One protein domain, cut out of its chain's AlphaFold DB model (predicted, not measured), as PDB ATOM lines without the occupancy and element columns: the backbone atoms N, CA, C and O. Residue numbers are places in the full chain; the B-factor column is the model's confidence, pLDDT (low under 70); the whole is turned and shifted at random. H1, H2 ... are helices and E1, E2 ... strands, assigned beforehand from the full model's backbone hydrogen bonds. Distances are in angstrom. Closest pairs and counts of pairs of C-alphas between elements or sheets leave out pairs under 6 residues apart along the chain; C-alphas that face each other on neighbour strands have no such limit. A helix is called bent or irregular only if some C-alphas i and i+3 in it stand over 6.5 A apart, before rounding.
ATOM      1  N   LEU A  12     -52.447  16.105 -28.624       89.31
ATOM      2  CA  LEU A  12     -53.175  15.882 -29.871       89.31
ATOM      3  C   LEU A  12     -54.564  16.508 -29.758       89.31
ATOM      4  O   LEU A  12     -55.247  16.346 -28.745       89.31
ATOM      5  N   HIS A  13     -54.970  17.250 -30.787       86.00
ATOM      6  CA  HIS A  13     -56.305  17.834 -30.830       86.00
ATOM      7  C   HIS A  13     -57.380  16.726 -30.818       86.00
ATOM      8  O   HIS A  13     -57.205  15.748 -31.547       86.00
ATOM      9  N   PRO A  14     -58.500  16.867 -30.071       84.06
ATOM     10  CA  PRO A  14     -59.567  15.857 -29.962       84.06
ATOM     11  C   PRO A  14     -60.184  15.431 -31.305       84.06
ATOM     12  O   PRO A  14     -60.742  14.348 -31.415       84.06
ATOM     13  N   SER A  15     -60.079  16.270 -32.337       84.56
ATOM     14  CA  SER A  15     -60.536  15.938 -33.696       84.56
ATOM     15  C   SER A  15     -59.554  15.071 -34.495       84.56
ATOM     16  O   SER A  15     -59.860  14.711 -35.625       84.56
ATOM     17  N   SER A  16     -58.362  14.779 -33.965       83.81
ATOM     18  CA  SER A  16     -57.366  13.965 -34.662       83.81
ATOM     19  C   SER A  16     -57.716  12.481 -34.587       83.81
ATOM     20  O   SER A  16     -57.943  11.936 -33.509       83.81
ATOM     21  N   VAL A  17     -57.662  11.795 -35.728       82.44
ATOM     22  CA  VAL A  17     -57.883  10.339 -35.831       82.44
ATOM     23  C   VAL A  17     -56.795   9.540 -35.087       82.44
ATOM     24  O   VAL A  17     -57.002   8.395 -34.696       82.44
ATOM     25  N   LEU A  18     -55.642  10.159 -34.805       80.75
ATOM     26  CA  LEU A  18     -54.524   9.544 -34.079       80.75
ATOM     27  C   LEU A  18     -54.737   9.468 -32.554       80.75
ATOM     28  O   LEU A  18     -53.825   9.112 -31.813       80.75
ATOM     29  N   LEU A  19     -55.923   9.790 -32.039       78.06
ATOM     30  CA  LEU A  19     -56.219   9.581 -30.616       78.06
ATOM     31  C   LEU A  19     -56.369   8.100 -30.259       78.06
ATOM     32  O   LEU A  19     -55.987   7.695 -29.162       78.06
ATOM     33  N   GLU A  20     -56.882   7.290 -31.186       79.31
ATOM     34  CA  GLU A  20     -57.088   5.849 -30.990       79.31
ATOM     35  C   GLU A  20     -55.826   5.027 -31.281       79.31
ATOM     36  O   GLU A  20     -55.627   3.940 -30.735       79.31
ATOM     37  N   ARG A  21     -54.943   5.551 -32.135       76.75
ATOM     38  CA  ARG A  21     -53.661   4.943 -32.489       76.75
ATOM     39  C   ARG A  21     -52.554   5.848 -31.988       76.75
ATOM     40  O   ARG A  21     -52.334   6.894 -32.574       76.75
ATOM     41  N   LYS A  22     -51.862   5.437 -30.923       79.00
ATOM     42  CA  LYS A  22     -50.671   6.126 -30.406       79.00
ATOM     43  C   LYS A  22     -49.428   5.632 -31.155       79.00
ATOM     44  O   LYS A  22     -48.933   4.565 -30.796       79.00
ATOM     45  N   PRO A  23     -48.944   6.339 -32.191       84.44
ATOM     46  CA  PRO A  23     -47.668   6.010 -32.808       84.44
ATOM     47  C   PRO A  23     -46.510   6.408 -31.888       84.44
ATOM     48  O   PRO A  23     -46.636   7.332 -31.082       84.44
ATOM     49  N   ASP A  24     -45.360   5.762 -32.068       86.94
ATOM     50  CA  ASP A  24     -44.133   6.103 -31.339       86.94
ATOM     51  C   ASP A  24     -43.557   7.462 -31.770       86.94
ATOM     52  O   ASP A  24     -42.913   8.156 -30.982       86.94
ATOM     53  N   CYS A  25     -43.794   7.864 -33.024       88.75
ATOM     54  CA  CYS A  25     -43.348   9.137 -33.579       88.75
ATOM     55  C   CYS A  25     -44.433   9.772 -34.460       88.75
ATOM     56  O   CYS A  25     -45.169   9.089 -35.176       88.75
ATOM     57  N   LEU A  26     -44.541  11.099 -34.397       90.81
ATOM     58  CA  LEU A  26     -45.504  11.869 -35.174       90.81
ATOM     59  C   LEU A  26     -44.905  13.204 -35.613       90.81
ATOM     60  O   LEU A  26     -44.056  13.773 -34.924       90.81
ATOM     61  N   VAL A  27     -45.402  13.722 -36.728       90.44
ATOM     62  CA  VAL A  27     -45.130  15.079 -37.219       90.44
ATOM     63  C   VAL A  27     -46.444  15.843 -37.269       90.44
ATOM     64  O   VAL A  27     -47.464  15.278 -37.652       90.44
ATOM     65  N   PHE A  28     -46.431  17.111 -36.864       92.12
ATOM     66  CA  PHE A  28     -47.586  18.006 -36.909       92.12
ATOM     67  C   PHE A  28     -47.303  19.191 -37.829       92.12
ATOM     68  O   PHE A  28     -46.152  19.609 -37.960       92.12
ATOM     69  N   ASN A  29     -48.351  19.740 -38.439       92.00
ATOM     70  CA  ASN A  29     -48.227  20.898 -39.322       92.00
ATOM     71  C   ASN A  29     -48.263  22.220 -38.541       92.00
ATOM     72  O   ASN A  29     -47.469  23.124 -38.784       92.00
ATOM     73  N   GLU A  30     -49.167  22.327 -37.564       90.19
ATOM     74  CA  GLU A  30     -49.402  23.569 -36.825       90.19
ATOM     75  C   GLU A  30     -49.558  23.335 -35.322       90.19
ATOM     76  O   GLU A  30     -50.077  22.306 -34.876       90.19
ATOM     77  N   LEU A  31     -49.174  24.348 -34.539       90.44
ATOM     78  CA  LEU A  31     -49.450  24.425 -33.106       90.44
ATOM     79  C   LEU A  31     -50.496  25.503 -32.836       90.44
ATOM     80  O   LEU A  31     -50.267  26.685 -33.084       90.44
ATOM     81  N   MET A  32     -51.627  25.097 -32.263       89.06
ATOM     82  CA  MET A  32     -52.629  26.017 -31.736       89.06
ATOM     83  C   MET A  32     -52.394  26.255 -30.253       89.06
ATOM     84  O   MET A  32     -52.577  25.358 -29.427       89.06
ATOM     85  N   HIS A  33     -52.017  27.483 -29.911       87.06
ATOM     86  CA  HIS A  33     -51.896  27.905 -28.526       87.06
ATOM     87  C   HIS A  33     -53.224  28.499 -28.052       87.06
ATOM     88  O   HIS A  33     -53.598  29.606 -28.430       87.06
ATOM     89  N   THR A  34     -53.955  27.728 -27.253       84.62
ATOM     90  CA  THR A  34     -55.206  28.169 -26.618       84.62
ATOM     91  C   THR A  34     -55.041  28.067 -25.099       84.62
ATOM     92  O   THR A  34     -54.028  28.501 -24.564       84.62
ATOM     93  N   THR A  35     -55.980  27.445 -24.382       84.38
ATOM     94  CA  THR A  35     -55.814  27.076 -22.964       84.38
ATOM     95  C   THR A  35     -54.755  25.986 -22.775       84.38
ATOM     96  O   THR A  35     -54.101  25.909 -21.738       84.38
ATOM     97  N   ARG A  36     -54.590  25.122 -23.781       83.81
ATOM     98  CA  ARG A  36     -53.494  24.157 -23.895       83.81
ATOM     99  C   ARG A  36     -52.934  24.239 -25.310       83.81
ATOM    100  O   ARG A  36     -53.642  24.637 -26.238       83.81
ATOM    101  N   THR A  37     -51.668  23.878 -25.470       88.69
ATOM    102  CA  THR A  37     -51.048  23.800 -26.794       88.69
ATOM    103  C   THR A  37     -51.467  22.493 -27.458       88.69
ATOM    104  O   THR A  37     -51.175  21.414 -26.936       88.69
ATOM    105  N   TYR A  38     -52.151  22.588 -28.598       90.06
ATOM    106  CA  TYR A  38     -52.597  21.433 -29.377       90.06
ATOM    107  C   TYR A  38     -51.878  21.357 -30.725       90.06
ATOM    108  O   TYR A  38     -51.768  22.361 -31.427       90.06
ATOM    109  N   ALA A  39     -51.440  20.157 -31.099       90.81
ATOM    110  CA  ALA A  39     -50.977  19.841 -32.444       90.81
ATOM    111  C   ALA A  39     -52.177  19.578 -33.362       90.81
ATOM    112  O   ALA A  39     -53.019  18.722 -33.059       90.81
ATOM    113  N   ARG A  40     -52.233  20.300 -34.486       89.19
ATOM    114  CA  ARG A  40     -53.163  20.049 -35.593       89.19
ATOM    115  C   ARG A  40     -52.453  19.376 -36.760       89.19
ATOM    116  O   ARG A  40     -51.252  19.558 -36.952       89.19
ATOM    117  N   ASP A  41     -53.232  18.599 -37.509       89.12
ATOM    118  CA  ASP A  41     -52.788  17.860 -38.694       89.12
ATOM    119  C   ASP A  41     -51.555  16.998 -38.394       89.12
ATOM    120  O   ASP A  41     -50.484  17.126 -38.986       89.12
ATOM    121  N   ALA A  42     -51.715  16.142 -37.382       90.12
ATOM    122  CA  ALA A  42     -50.697  15.202 -36.943       90.12
ATOM    123  C   ALA A  42     -50.719  13.933 -37.804       90.12
ATOM    124  O   ALA A  42     -51.770  13.317 -37.971       90.12
ATOM    125  N   THR A  43     -49.552  13.513 -38.284       90.81
ATOM    126  CA  THR A  43     -49.358  12.288 -39.070       90.81
ATOM    127  C   THR A  43     -48.355  11.377 -38.372       90.81
ATOM    128  O   THR A  43     -47.322  11.839 -37.885       90.81
ATOM    129  N   ALA A  44     -48.656  10.080 -38.316       90.81
ATOM    130  CA  ALA A  44     -47.758   9.073 -37.767       90.81
ATOM    131  C   ALA A  44     -46.598   8.838 -38.738       90.81
ATOM    132  O   ALA A  44     -46.823   8.667 -39.936       90.81
ATOM    133  N   ILE A  45     -45.372   8.819 -38.223       91.31
ATOM    134  CA  ILE A  45     -44.175   8.585 -39.032       91.31
ATOM    135  C   ILE A  45     -43.255   7.579 -38.353       91.31
ATOM    136  O   ILE A  45     -43.312   7.378 -37.140       91.31
ATOM    137  N   GLU A  46     -42.353   6.988 -39.127       89.81
ATOM    138  CA  GLU A  46     -41.260   6.201 -38.573       89.81
ATOM    139  C   GLU A  46     -40.016   7.072 -38.385       89.81
ATOM    140  O   GLU A  46     -39.585   7.778 -39.298       89.81
ATOM    141  N   ALA A  47     -39.386   6.984 -37.211       86.81
ATOM    142  CA  ALA A  47     -38.210   7.795 -36.885       86.81
ATOM    143  C   ALA A  47     -37.035   7.580 -37.859       86.81
ATOM    144  O   ALA A  47     -36.205   8.473 -38.028       86.81
ATOM    145  N   ARG A  48     -36.982   6.421 -38.532       88.31
ATOM    146  CA  ARG A  48     -35.942   6.080 -39.513       88.31
ATOM    147  C   ARG A  48     -35.986   6.935 -40.784       88.31
ATOM    148  O   ARG A  48     -34.970   7.045 -41.452       88.31
ATOM    149  N   TRP A  49     -37.124   7.552 -41.108       90.00
ATOM    150  CA  TRP A  49     -37.255   8.394 -42.305       90.00
ATOM    151  C   TRP A  49     -36.617   9.774 -42.122       90.00
ATOM    152  O   TRP A  49     -36.245  10.428 -43.092       90.00
ATOM    153  N   LEU A  50     -36.469  10.236 -40.877       87.62
ATOM    154  CA  LEU A  50     -35.982  11.583 -40.576       87.62
ATOM    155  C   LEU A  50     -34.516  11.809 -41.002       87.62
ATOM    156  O   LEU A  50     -34.248  12.833 -41.637       87.62
ATOM    157  N   PRO A  51     -33.566  10.886 -40.735       86.75
ATOM    158  CA  PRO A  51     -32.194  11.017 -41.224       86.75
ATOM    159  C   PRO A  51     -32.079  10.961 -42.749       86.75
ATOM    160  O   PRO A  51     -31.204  11.622 -43.298       86.75
ATOM    161  N   GLU A  52     -32.951  10.203 -43.421       86.94
ATOM    162  CA  GLU A  52     -32.974  10.095 -44.885       86.94
ATOM    163  C   GLU A  52     -33.491  11.388 -45.535       86.94
ATOM    164  O   GLU A  52     -32.904  11.873 -46.501       86.94
ATOM    165  N   LEU A  53     -34.555  11.980 -44.979       85.75
ATOM    166  CA  LEU A  53     -35.191  13.192 -45.508       85.75
ATOM    167  C   LEU A  53     -34.411  14.474 -45.199       85.75
ATOM    168  O   LEU A  53     -34.381  15.392 -46.018       85.75
ATOM    169  N   ALA A  54     -33.800  14.568 -44.016       85.38
ATOM    170  CA  ALA A  54     -33.064  15.758 -43.598       85.38
ATOM    171  C   ALA A  54     -31.766  15.397 -42.851       85.38
ATOM    172  O   ALA A  54     -31.666  15.596 -41.632       85.38
ATOM    173  N   PRO A  55     -30.725  14.945 -43.579       80.31
ATOM    174  CA  PRO A  55     -29.462  14.528 -42.979       80.31
ATOM    175  C   PRO A  55     -28.825  15.626 -42.125       80.31
ATOM    176  O   PRO A  55     -28.413  15.370 -41.002       80.31
ATOM    177  N   ALA A  56     -28.807  16.878 -42.591       84.31
ATOM    178  CA  ALA A  56     -28.168  17.982 -41.869       84.31
ATOM    179  C   ALA A  56     -28.825  18.298 -40.510       84.31
ATOM    180  O   ALA A  56     -28.142  18.711 -39.575       84.31
ATOM    181  N   PHE A  57     -30.139  18.091 -40.386       82.12
ATOM    182  CA  PHE A  57     -30.889  18.413 -39.170       82.12
ATOM    183  C   PHE A  57     -30.839  17.275 -38.144       82.12
ATOM    184  O   PHE A  57     -30.730  17.516 -36.940       82.12
ATOM    185  N   PHE A  58     -30.878  16.026 -38.617       81.62
ATOM    186  CA  PHE A  58     -30.922  14.848 -37.752       81.62
ATOM    187  C   PHE A  58     -29.548  14.191 -37.518       81.62
ATOM    188  O   PHE A  58     -29.376  13.528 -36.494       81.62
ATOM    189  N   ALA A  59     -28.532  14.436 -38.357       70.44
ATOM    190  CA  ALA A  59     -27.169  13.925 -38.144       70.44
ATOM    191  C   ALA A  59     -26.475  14.561 -36.928       70.44
ATOM    192  O   ALA A  59     -25.730  13.886 -36.221       70.44
ATOM    193  N   ALA A  60     -26.764  15.831 -36.622       61.50
ATOM    194  CA  ALA A  60     -26.162  16.534 -35.487       61.50
ATOM    195  C   ALA A  60     -26.579  15.969 -34.113       61.50
ATOM    196  O   ALA A  60     -25.879  16.181 -33.126       61.50
ATOM    197  N   LYS A  61     -27.691  15.220 -34.028       56.28
ATOM    198  CA  LYS A  61     -28.104  14.512 -32.801       56.28
ATOM    199  C   LYS A  61     -27.574  13.077 -32.707       56.28
ATOM    200  O   LYS A  61     -27.567  12.517 -31.613       56.28
ATOM    201  N   ALA A  62     -27.101  12.487 -33.807       54.62
ATOM    202  CA  ALA A  62     -26.549  11.130 -33.813       54.62
ATOM    203  C   ALA A  62     -25.178  11.047 -33.114       54.62
ATOM    204  O   ALA A  62     -24.852  10.032 -32.491       54.62
ATOM    205  N   SER A  63     -24.399  12.135 -33.135       44.97
ATOM    206  CA  SER A  63     -23.108  12.217 -32.438       44.97
ATOM    207  C   SER A  63     -23.242  12.232 -30.909       44.97
ATOM    208  O   SER A  63     -22.328  11.787 -30.224       44.97
ATOM    209  N   ALA A  64     -24.390  12.652 -30.363       48.34
ATOM    210  CA  ALA A  64     -24.680  12.558 -28.928       48.34
ATOM    211  C   ALA A  64     -25.205  11.169 -28.509       48.34
ATOM    212  O   ALA A  64     -24.991  10.744 -27.377       48.34
TER     213      ALA A  64
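AT A GLANCE: This is residues 12 to 64 of the 76 residues of the protein "OB_NTP_bind domain-containing protein" of Chlamydomonas reinhardtii (UniProt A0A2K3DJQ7). A looped stretch, residues 12 to 25, lies beside a strongly bent two-stranded hairpin, E1 and E2; at the other end of the elongated shape, two short helices, H1 and H2, make a corner. The printed part has 53 residues, ordered E1, E2, H1, H2, with an antiparallel sheet and a mixed class. It is loose, with a radius of gyration of the C-alphas of 13.5 A and spans of 36 by 23 by 18 A.

IN THESE COORDINATES: After residues 12 to 25, E1 runs from residue 26, C-alpha at (-45.504, 11.869, -35.174), to 33, 18.5 A, bending by 76 degrees at 29. E2, residues 37 to 44, 18.7 A, bends by 74 degrees at 41. H1 is residues 49 to 53, 6.1 A; H2 is residues 55 to 64, 15.0 A, ending at C-alpha (-24.680, 12.558, -28.928).

HOW THE PARTS SIT: The hairpin E1 and E2 is antiparallel at 160 degrees; N 43 and O 27 are 2.8 A apart, within hydrogen-bond range. H1 and H2 touch only at the corner, closest at the C-alphas of Pro 51 and Phe 58, 5.3 A. H2 is apart from both strands. In H1 every O i to N i+4 pair is within hydrogen-bond range; in H2, 1 of 6, beside 4 of 7 O i to N i+3 pairs.

THE WHOLE: The C-alphas farthest apart, Ser 15 and Ser 63, are 37.6 A apart. The printed part has no cut, and the three links are tight. Residues 60 to 64 have pLDDT under 70.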